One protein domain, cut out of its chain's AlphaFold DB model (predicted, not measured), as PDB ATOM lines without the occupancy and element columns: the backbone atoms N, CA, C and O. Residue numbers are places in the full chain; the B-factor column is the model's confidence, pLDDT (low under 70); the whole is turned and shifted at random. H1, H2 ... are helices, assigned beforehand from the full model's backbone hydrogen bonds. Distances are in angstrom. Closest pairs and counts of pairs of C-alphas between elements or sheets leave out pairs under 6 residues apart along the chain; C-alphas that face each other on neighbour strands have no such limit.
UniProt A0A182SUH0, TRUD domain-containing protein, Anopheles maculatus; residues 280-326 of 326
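This is residues 280 to 326 of the 326 residues of the protein "TRUD domain-containing protein" of Anopheles maculatus (UniProt A0A182SUH0). A small helical hairpin, H2 and H3 side by side, makes the body, and from its open end the two ends of the printed part lead away to two short helices, H1 beyond the start of H2 and H4 beyond the end of H3. The printed part has 47 residues with four named helices, in the order H1, H2, H3, H4, and no named strand; the class is all helix. It is flat, spanning 32 by 25 by 10 A, and only just compact, close to loose, with a radius of gyration of the C-alphas of 11.3 A.

Find C-alpha 291 at (-50.226, 35.935, -39.606); from there H2, residues 291 to 299, runs 12.6 A. H3, residues 303 to 311, runs 12.3 A and ends at C-alpha 311, at (-39.736, 34.435, -33.585). Look before H2 for H1, residues 280 to 283, and after H3 for H4, residues 319 to 323, which begins at C-alpha 319, at (-41.556, 26.819, -21.537).

Look first at H2 and H3, a hairpin with a tight link. They touch, and their closest C-alphas, those of Ile 294 and Ala 306, are 5.1 A apart. They run opposite ways at a shallow tilt of 17 degrees. H1 and H2 only just touch, and only at the corner, with 3 pairs of C-alphas within 8 A; the closest, those of Phe 283 and Thr 291, are 5.0 A apart. H4 is apart from H1, H2 and H3. In H2, H3 and H4 every O i to N i+4 pair is within hydrogen-bond range; H1 is too short for such a pair.

The two C-alphas farthest apart, those of Lys 300 and Pro 319, are 32.2 A apart. The printed part has no cut and no long link. Mean pLDDT of the printed part is 84.3; look for values under 70 at residues 285 to 287 and at residue 326, the chain's last.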
ATOM      1  N   LEU A 280     -60.967  32.787 -38.454       79.69
ATOM      2  CA  LEU A 280     -59.802  33.065 -37.595       79.69
ATOM      3  C   LEU A 280     -58.620  32.108 -37.801       79.69
ATOM      4  O   LEU A 280     -57.475  32.537 -37.760       79.69
ATOM      5  N   GLN A 281     -58.879  30.841 -38.136       76.31
ATOM      6  CA  GLN A 281     -57.833  29.859 -38.451       76.31
ATOM      7  C   GLN A 281     -56.881  30.319 -39.573       76.31
ATOM      8  O   GLN A 281     -55.727  29.896 -39.609       76.31
ATOM      9  N   ARG A 282     -57.328  31.188 -40.489       80.81
ATOM     10  CA  ARG A 282     -56.486  31.760 -41.554       80.81
ATOM     11  C   ARG A 282     -55.500  32.806 -41.044       80.81
ATOM     12  O   ARG A 282     -54.459  33.002 -41.665       80.81
ATOM     13  N   PHE A 283     -55.803  33.420 -39.907       84.00
ATOM     14  CA  PHE A 283     -54.967  34.424 -39.259       84.00
ATOM     15  C   PHE A 283     -54.030  33.826 -38.196       84.00
ATOM     16  O   PHE A 283     -53.292  34.558 -37.543       84.00
ATOM     17  N   GLY A 284     -54.012  32.494 -38.075       74.06
ATOM     18  CA  GLY A 284     -53.257  31.764 -37.062       74.06
ATOM     19  C   GLY A 284     -54.036  31.599 -35.755       74.06
ATOM     20  O   GLY A 284     -55.055  32.240 -35.529       74.06
ATOM     21  N   ASN A 285     -53.555  30.704 -34.890       67.56
ATOM     22  CA  ASN A 285     -54.137  30.497 -33.557       67.56
ATOM     23  C   ASN A 285     -53.533  31.430 -32.494       67.56
ATOM     24  O   ASN A 285     -53.995  31.427 -31.364       67.56
ATOM     25  N   CYS A 286     -52.483  32.180 -32.839       68.75
ATOM     26  CA  CYS A 286     -51.803  33.083 -31.922       68.75
ATOM     27  C   CYS A 286     -52.432  34.475 -32.029       68.75
ATOM     28  O   CYS A 286     -52.284  35.137 -33.057       68.75
ATOM     29  N   ALA A 287     -53.133  34.902 -30.979       67.12
ATOM     30  CA  ALA A 287     -53.750  36.226 -30.928       67.12
ATOM     31  C   ALA A 287     -52.703  37.353 -30.863       67.12
ATOM     32  O   ALA A 287     -52.887  38.400 -31.486       67.12
ATOM     33  N   SER A 288     -51.574  37.123 -30.181       72.38
ATOM     34  CA  SER A 288     -50.511  38.124 -30.023       72.38
ATOM     35  C   SER A 288     -49.762  38.411 -31.330       72.38
ATOM     36  O   SER A 288     -49.472  39.574 -31.630       72.38
ATOM     37  N   VAL A 289     -49.534  37.388 -32.166       75.38
ATOM     38  CA  VAL A 289     -48.900  37.532 -33.488       75.38
ATOM     39  C   VAL A 289     -49.755  36.902 -34.592       75.38
ATOM     40  O   VAL A 289     -49.509  35.767 -35.019       75.38
ATOM     41  N   PRO A 290     -50.750  37.640 -35.107       83.00
ATOM     42  CA  PRO A 290     -51.560  37.159 -36.209       83.00
ATOM     43  C   PRO A 290     -50.768  37.172 -37.525       83.00
ATOM     44  O   PRO A 290     -49.983  38.084 -37.805       83.00
ATOM     45  N   THR A 291     -51.013  36.177 -38.380       88.88
ATOM     46  CA  THR A 291     -50.226  35.935 -39.606       88.88
ATOM     47  C   THR A 291     -50.253  37.101 -40.594       88.88
ATOM     48  O   THR A 291     -49.285  37.306 -41.327       88.88
ATOM     49  N   TYR A 292     -51.320  37.905 -40.599       89.94
ATOM     50  CA  TYR A 292     -51.426  39.054 -41.499       89.94
ATOM     51  C   TYR A 292     -50.403  40.154 -41.177       89.94
ATOM     52  O   TYR A 292     -49.947  40.819 -42.101       89.94
ATOM     53  N   LYS A 293     -49.996  40.335 -39.908       91.06
ATOM     54  CA  LYS A 293     -48.971  41.331 -39.540       91.06
ATOM     55  C   LYS A 293     -47.615  40.964 -40.134       91.06
ATOM     56  O   LYS A 293     -46.961  41.813 -40.728       91.06
ATOM     57  N   ILE A 294     -47.253  39.683 -40.058       92.12
ATOM     58  CA  ILE A 294     -46.048  39.147 -40.705       92.12
ATOM     59  C   ILE A 294     -46.124  39.401 -42.218       92.12
ATOM     60  O   ILE A 294     -45.177  39.911 -42.809       92.12
ATOM     61  N   GLY A 295     -47.274  39.109 -42.836       93.81
ATOM     62  CA  GLY A 295     -47.503  39.364 -44.260       93.81
ATOM     63  C   GLY A 295     -47.322  40.834 -44.661       93.81
ATOM     64  O   GLY A 295     -46.701  41.107 -45.683       93.81
ATOM     65  N   ILE A 296     -47.807  41.780 -43.850       95.62
ATOM     66  CA  ILE A 296     -47.638  43.222 -44.091       95.62
ATOM     67  C   ILE A 296     -46.155  43.610 -44.098       95.62
ATOM     68  O   ILE A 296     -45.719  44.316 -45.004       95.62
ATOM     69  N   GLU A 297     -45.370  43.144 -43.124       97.50
ATOM     70  CA  GLU A 297     -43.945  43.489 -43.045       97.50
ATOM     71  C   GLU A 297     -43.130  42.858 -44.180       97.50
ATOM     72  O   GLU A 297     -42.251  43.513 -44.740       97.50
ATOM     73  N   LEU A 298     -43.484  41.640 -44.611       96.81
ATOM     74  CA  LEU A 298     -42.908  41.028 -45.812       96.81
ATOM     75  C   LEU A 298     -43.191  41.862 -47.072       96.81
ATOM     76  O   LEU A 298     -42.278  42.109 -47.855       96.81
ATOM     77  N   LEU A 299     -44.428  42.339 -47.254       97.25
ATOM     78  CA  LEU A 299     -44.803  43.169 -48.408       97.25
ATOM     79  C   LEU A 299     -44.110  44.537 -48.413       97.25
ATOM     80  O   LEU A 299     -43.822  45.068 -49.482       97.25
ATOM     81  N   LYS A 300     -43.815  45.099 -47.235       97.75
ATOM     82  CA  LYS A 300     -43.024  46.333 -47.098       97.75
ATOM     83  C   LYS A 300     -41.523  46.124 -47.343       97.75
ATOM     84  O   LYS A 300     -40.792  47.106 -47.422       97.75
ATOM     85  N   GLY A 301     -41.051  44.877 -47.425       97.44
ATOM     86  CA  GLY A 301     -39.622  44.555 -47.462       97.44
ATOM     87  C   GLY A 301     -38.919  44.694 -46.104       97.44
ATOM     88  O   GLY A 301     -37.690  44.706 -46.042       97.44
ATOM     89  N   ASN A 302     -39.671  44.770 -45.004       97.50
ATOM     90  CA  ASN A 302     -39.147  44.882 -43.642       97.50
ATOM     91  C   ASN A 302     -38.781  43.499 -43.082       97.50
ATOM     92  O   ASN A 302     -39.369  43.014 -42.114       97.50
ATOM     93  N   TRP A 303     -37.785  42.849 -43.687       97.06
ATOM     94  CA  TRP A 303     -37.400  41.467 -43.367       97.06
ATOM     95  C   TRP A 303     -37.057  41.251 -41.892       97.06
ATOM     96  O   TRP A 303     -37.463  40.249 -41.310       97.06
ATOM     97  N   LYS A 304     -36.353  42.209 -41.273       96.44
ATOM     98  CA  LYS A 304     -35.981  42.144 -39.852       96.44
ATOM     99  C   LYS A 304     -37.215  42.034 -38.959       96.44
ATOM    100  O   LYS A 304     -37.258  41.175 -38.085       96.44
ATOM    101  N   GLU A 305     -38.221  42.865 -39.211       95.00
ATOM    102  CA  GLU A 305     -39.437  42.864 -38.402       95.00
ATOM    103  C   GLU A 305     -40.304  41.638 -38.681       95.00
ATOM    104  O   GLU A 305     -40.832  41.031 -37.754       95.00
ATOM    105  N   ALA A 306     -40.371  41.184 -39.935       94.81
ATOM    106  CA  ALA A 306     -41.025  39.920 -40.259       94.81
ATOM    107  C   ALA A 306     -40.398  38.738 -39.490       94.81
ATOM    108  O   ALA A 306     -41.127  37.909 -38.941       94.81
ATOM    109  N   CYS A 307     -39.064  38.678 -39.397       93.25
ATOM    110  CA  CYS A 307     -38.358  37.678 -38.594       93.25
ATOM    111  C   CYS A 307     -38.656  37.821 -37.096       93.25
ATOM    112  O   CYS A 307     -38.971  36.816 -36.460       93.25
ATOM    113  N   ASN A 308     -38.621  39.041 -36.550       91.69
ATOM    114  CA  ASN A 308     -38.956  39.297 -35.145       91.69
ATOM    115  C   ASN A 308     -40.360  38.787 -34.806       91.69
ATOM    116  O   ASN A 308     -40.527  38.050 -33.840       91.69
ATOM    117  N   LEU A 309     -41.357  39.103 -35.637       90.81
ATOM    118  CA  LEU A 309     -42.735  38.650 -35.446       90.81
ATOM    119  C   LEU A 309     -42.847  37.118 -35.503       90.81
ATOM    120  O   LEU A 309     -43.546  36.512 -34.694       90.81
ATOM    121  N   ILE A 310     -42.151  36.455 -36.433       89.25
ATOM    122  CA  ILE A 310     -42.153  34.983 -36.518       89.25
ATOM    123  C   ILE A 310     -41.561  34.353 -35.252       89.25
ATOM    124  O   ILE A 310     -42.072  33.323 -34.790       89.25
ATOM    125  N   LEU A 311     -40.491  34.948 -34.723       88.31
ATOM    126  CA  LEU A 311     -39.736  34.435 -33.585       88.31
ATOM    127  C   LEU A 311     -40.341  34.819 -32.236       88.31
ATOM    128  O   LEU A 311     -40.137  34.066 -31.297       88.31
ATOM    129  N   GLN A 312     -41.145  35.879 -32.153       84.62
ATOM    130  CA  GLN A 312     -41.718  36.388 -30.909       84.62
ATOM    131  C   GLN A 312     -42.331  35.272 -30.029       84.62
ATOM    132  O   GLN A 312     -43.132  34.469 -30.530       84.62
ATOM    133  N   PRO A 313     -41.980  35.219 -28.726       80.50
ATOM    134  CA  PRO A 313     -42.561  34.278 -27.775       80.50
ATOM    135  C   PRO A 313     -44.086  34.368 -27.713       80.50
ATOM    136  O   PRO A 313     -44.669  35.446 -27.858       80.50
ATOM    137  N   ARG A 314     -44.742  33.231 -27.479       79.94
ATOM    138  CA  ARG A 314     -46.205  33.136 -27.428       79.94
ATOM    139  C   ARG A 314     -46.657  32.604 -26.075       79.94
ATOM    140  O   ARG A 314     -46.036  31.697 -25.537       79.94
ATOM    141  N   GLU A 315     -47.763  33.139 -25.569       70.69
ATOM    142  CA  GLU A 315     -48.288  32.810 -24.234       70.69
ATOM    143  C   GLU A 315     -48.691  31.333 -24.091       70.69
ATOM    144  O   GLU A 315     -48.518  30.748 -23.028       70.69
ATOM    145  N   ASP A 316     -49.145  30.704 -25.181       73.00
ATOM    146  CA  ASP A 316     -49.590  29.303 -25.196       73.00
ATOM    147  C   ASP A 316     -48.474  28.291 -25.529       73.00
ATOM    148  O   ASP A 316     -48.748  27.106 -25.757       73.00
ATOM    149  N   GLU A 317     -47.218  28.730 -25.648       73.88
ATOM    150  CA  GLU A 317     -46.111  27.838 -25.998       73.88
ATOM    151  C   GLU A 317     -45.489  27.157 -24.764       73.88
ATOM    152  O   GLU A 317     -45.441  27.731 -23.677       73.88
ATOM    153  N   PRO A 318     -44.986  25.914 -24.908       78.50
ATOM    154  CA  PRO A 318     -44.265  25.246 -23.829       78.50
ATOM    155  C   PRO A 318     -43.057  26.079 -23.359       78.50
ATOM    156  O   PRO A 318     -42.409  26.701 -24.203       78.50
ATOM    157  N   PRO A 319     -42.660  26.012 -22.073       81.12
ATOM    158  CA  PRO A 319     -41.556  26.819 -21.537       81.12
ATOM    159  C   PRO A 319     -40.251  26.731 -22.344       81.12
ATOM    160  O   PRO A 319     -39.610  27.746 -22.591       81.12
ATOM    161  N   PHE A 320     -39.898  25.540 -22.843       82.06
ATOM    162  CA  PHE A 320     -38.690  25.359 -23.659       82.06
ATOM    163  C   PHE A 320     -38.752  26.092 -25.012       82.06
ATOM    164  O   PHE A 320     -37.720  26.450 -25.565       82.06
ATOM    165  N   MET A 321     -39.947  26.303 -25.579       77.88
ATOM    166  CA  MET A 321     -40.117  27.066 -26.823       77.88
ATOM    167  C   MET A 321     -40.026  28.567 -26.574       77.88
ATOM    168  O   MET A 321     -39.518  29.279 -27.433       77.88
ATOM    169  N   VAL A 322     -40.474  29.035 -25.407       78.94
ATOM    170  CA  VAL A 322     -40.311  30.434 -24.991       78.94
ATOM    171  C   VAL A 322     -38.823  30.779 -24.883       78.94
ATOM    172  O   VAL A 322     -38.402  31.776 -25.456       78.94
ATOM    173  N   GLU A 323     -38.027  29.913 -24.246       79.31
ATOM    174  CA  GLU A 323     -36.572  30.087 -24.097       79.31
ATOM    175  C   GLU A 323     -35.825  30.106 -25.442       79.31
ATOM    176  O   GLU A 323     -34.927  30.913 -25.643       79.31
ATOM    177  N   MET A 324     -36.225  29.264 -26.400       79.50
ATOM    178  CA  MET A 324     -35.603  29.203 -27.735       79.50
ATOM    179  C   MET A 324     -35.932  30.411 -28.630       79.50
ATOM    180  O   MET A 324     -35.370  30.546 -29.718       79.50
ATOM    181  N   ARG A 325     -36.897  31.239 -28.221       75.38
ATOM    182  CA  ARG A 325     -37.420  32.383 -28.980       75.38
ATOM    183  C   ARG A 325     -36.951  33.740 -28.453       75.38
ATOM    184  O   ARG A 325     -37.076  34.725 -29.181       75.38
ATOM    185  N   THR A 326     -36.487  33.784 -27.206       66.69
ATOM    186  CA  THR A 326     -35.841  34.937 -26.555       66.69
ATOM    187  C   THR A 326     -34.370  35.037 -26.917       66.69
ATOM    188  O   THR A 326     -33.917  36.178 -27.147       66.69
TER     189      THR A 326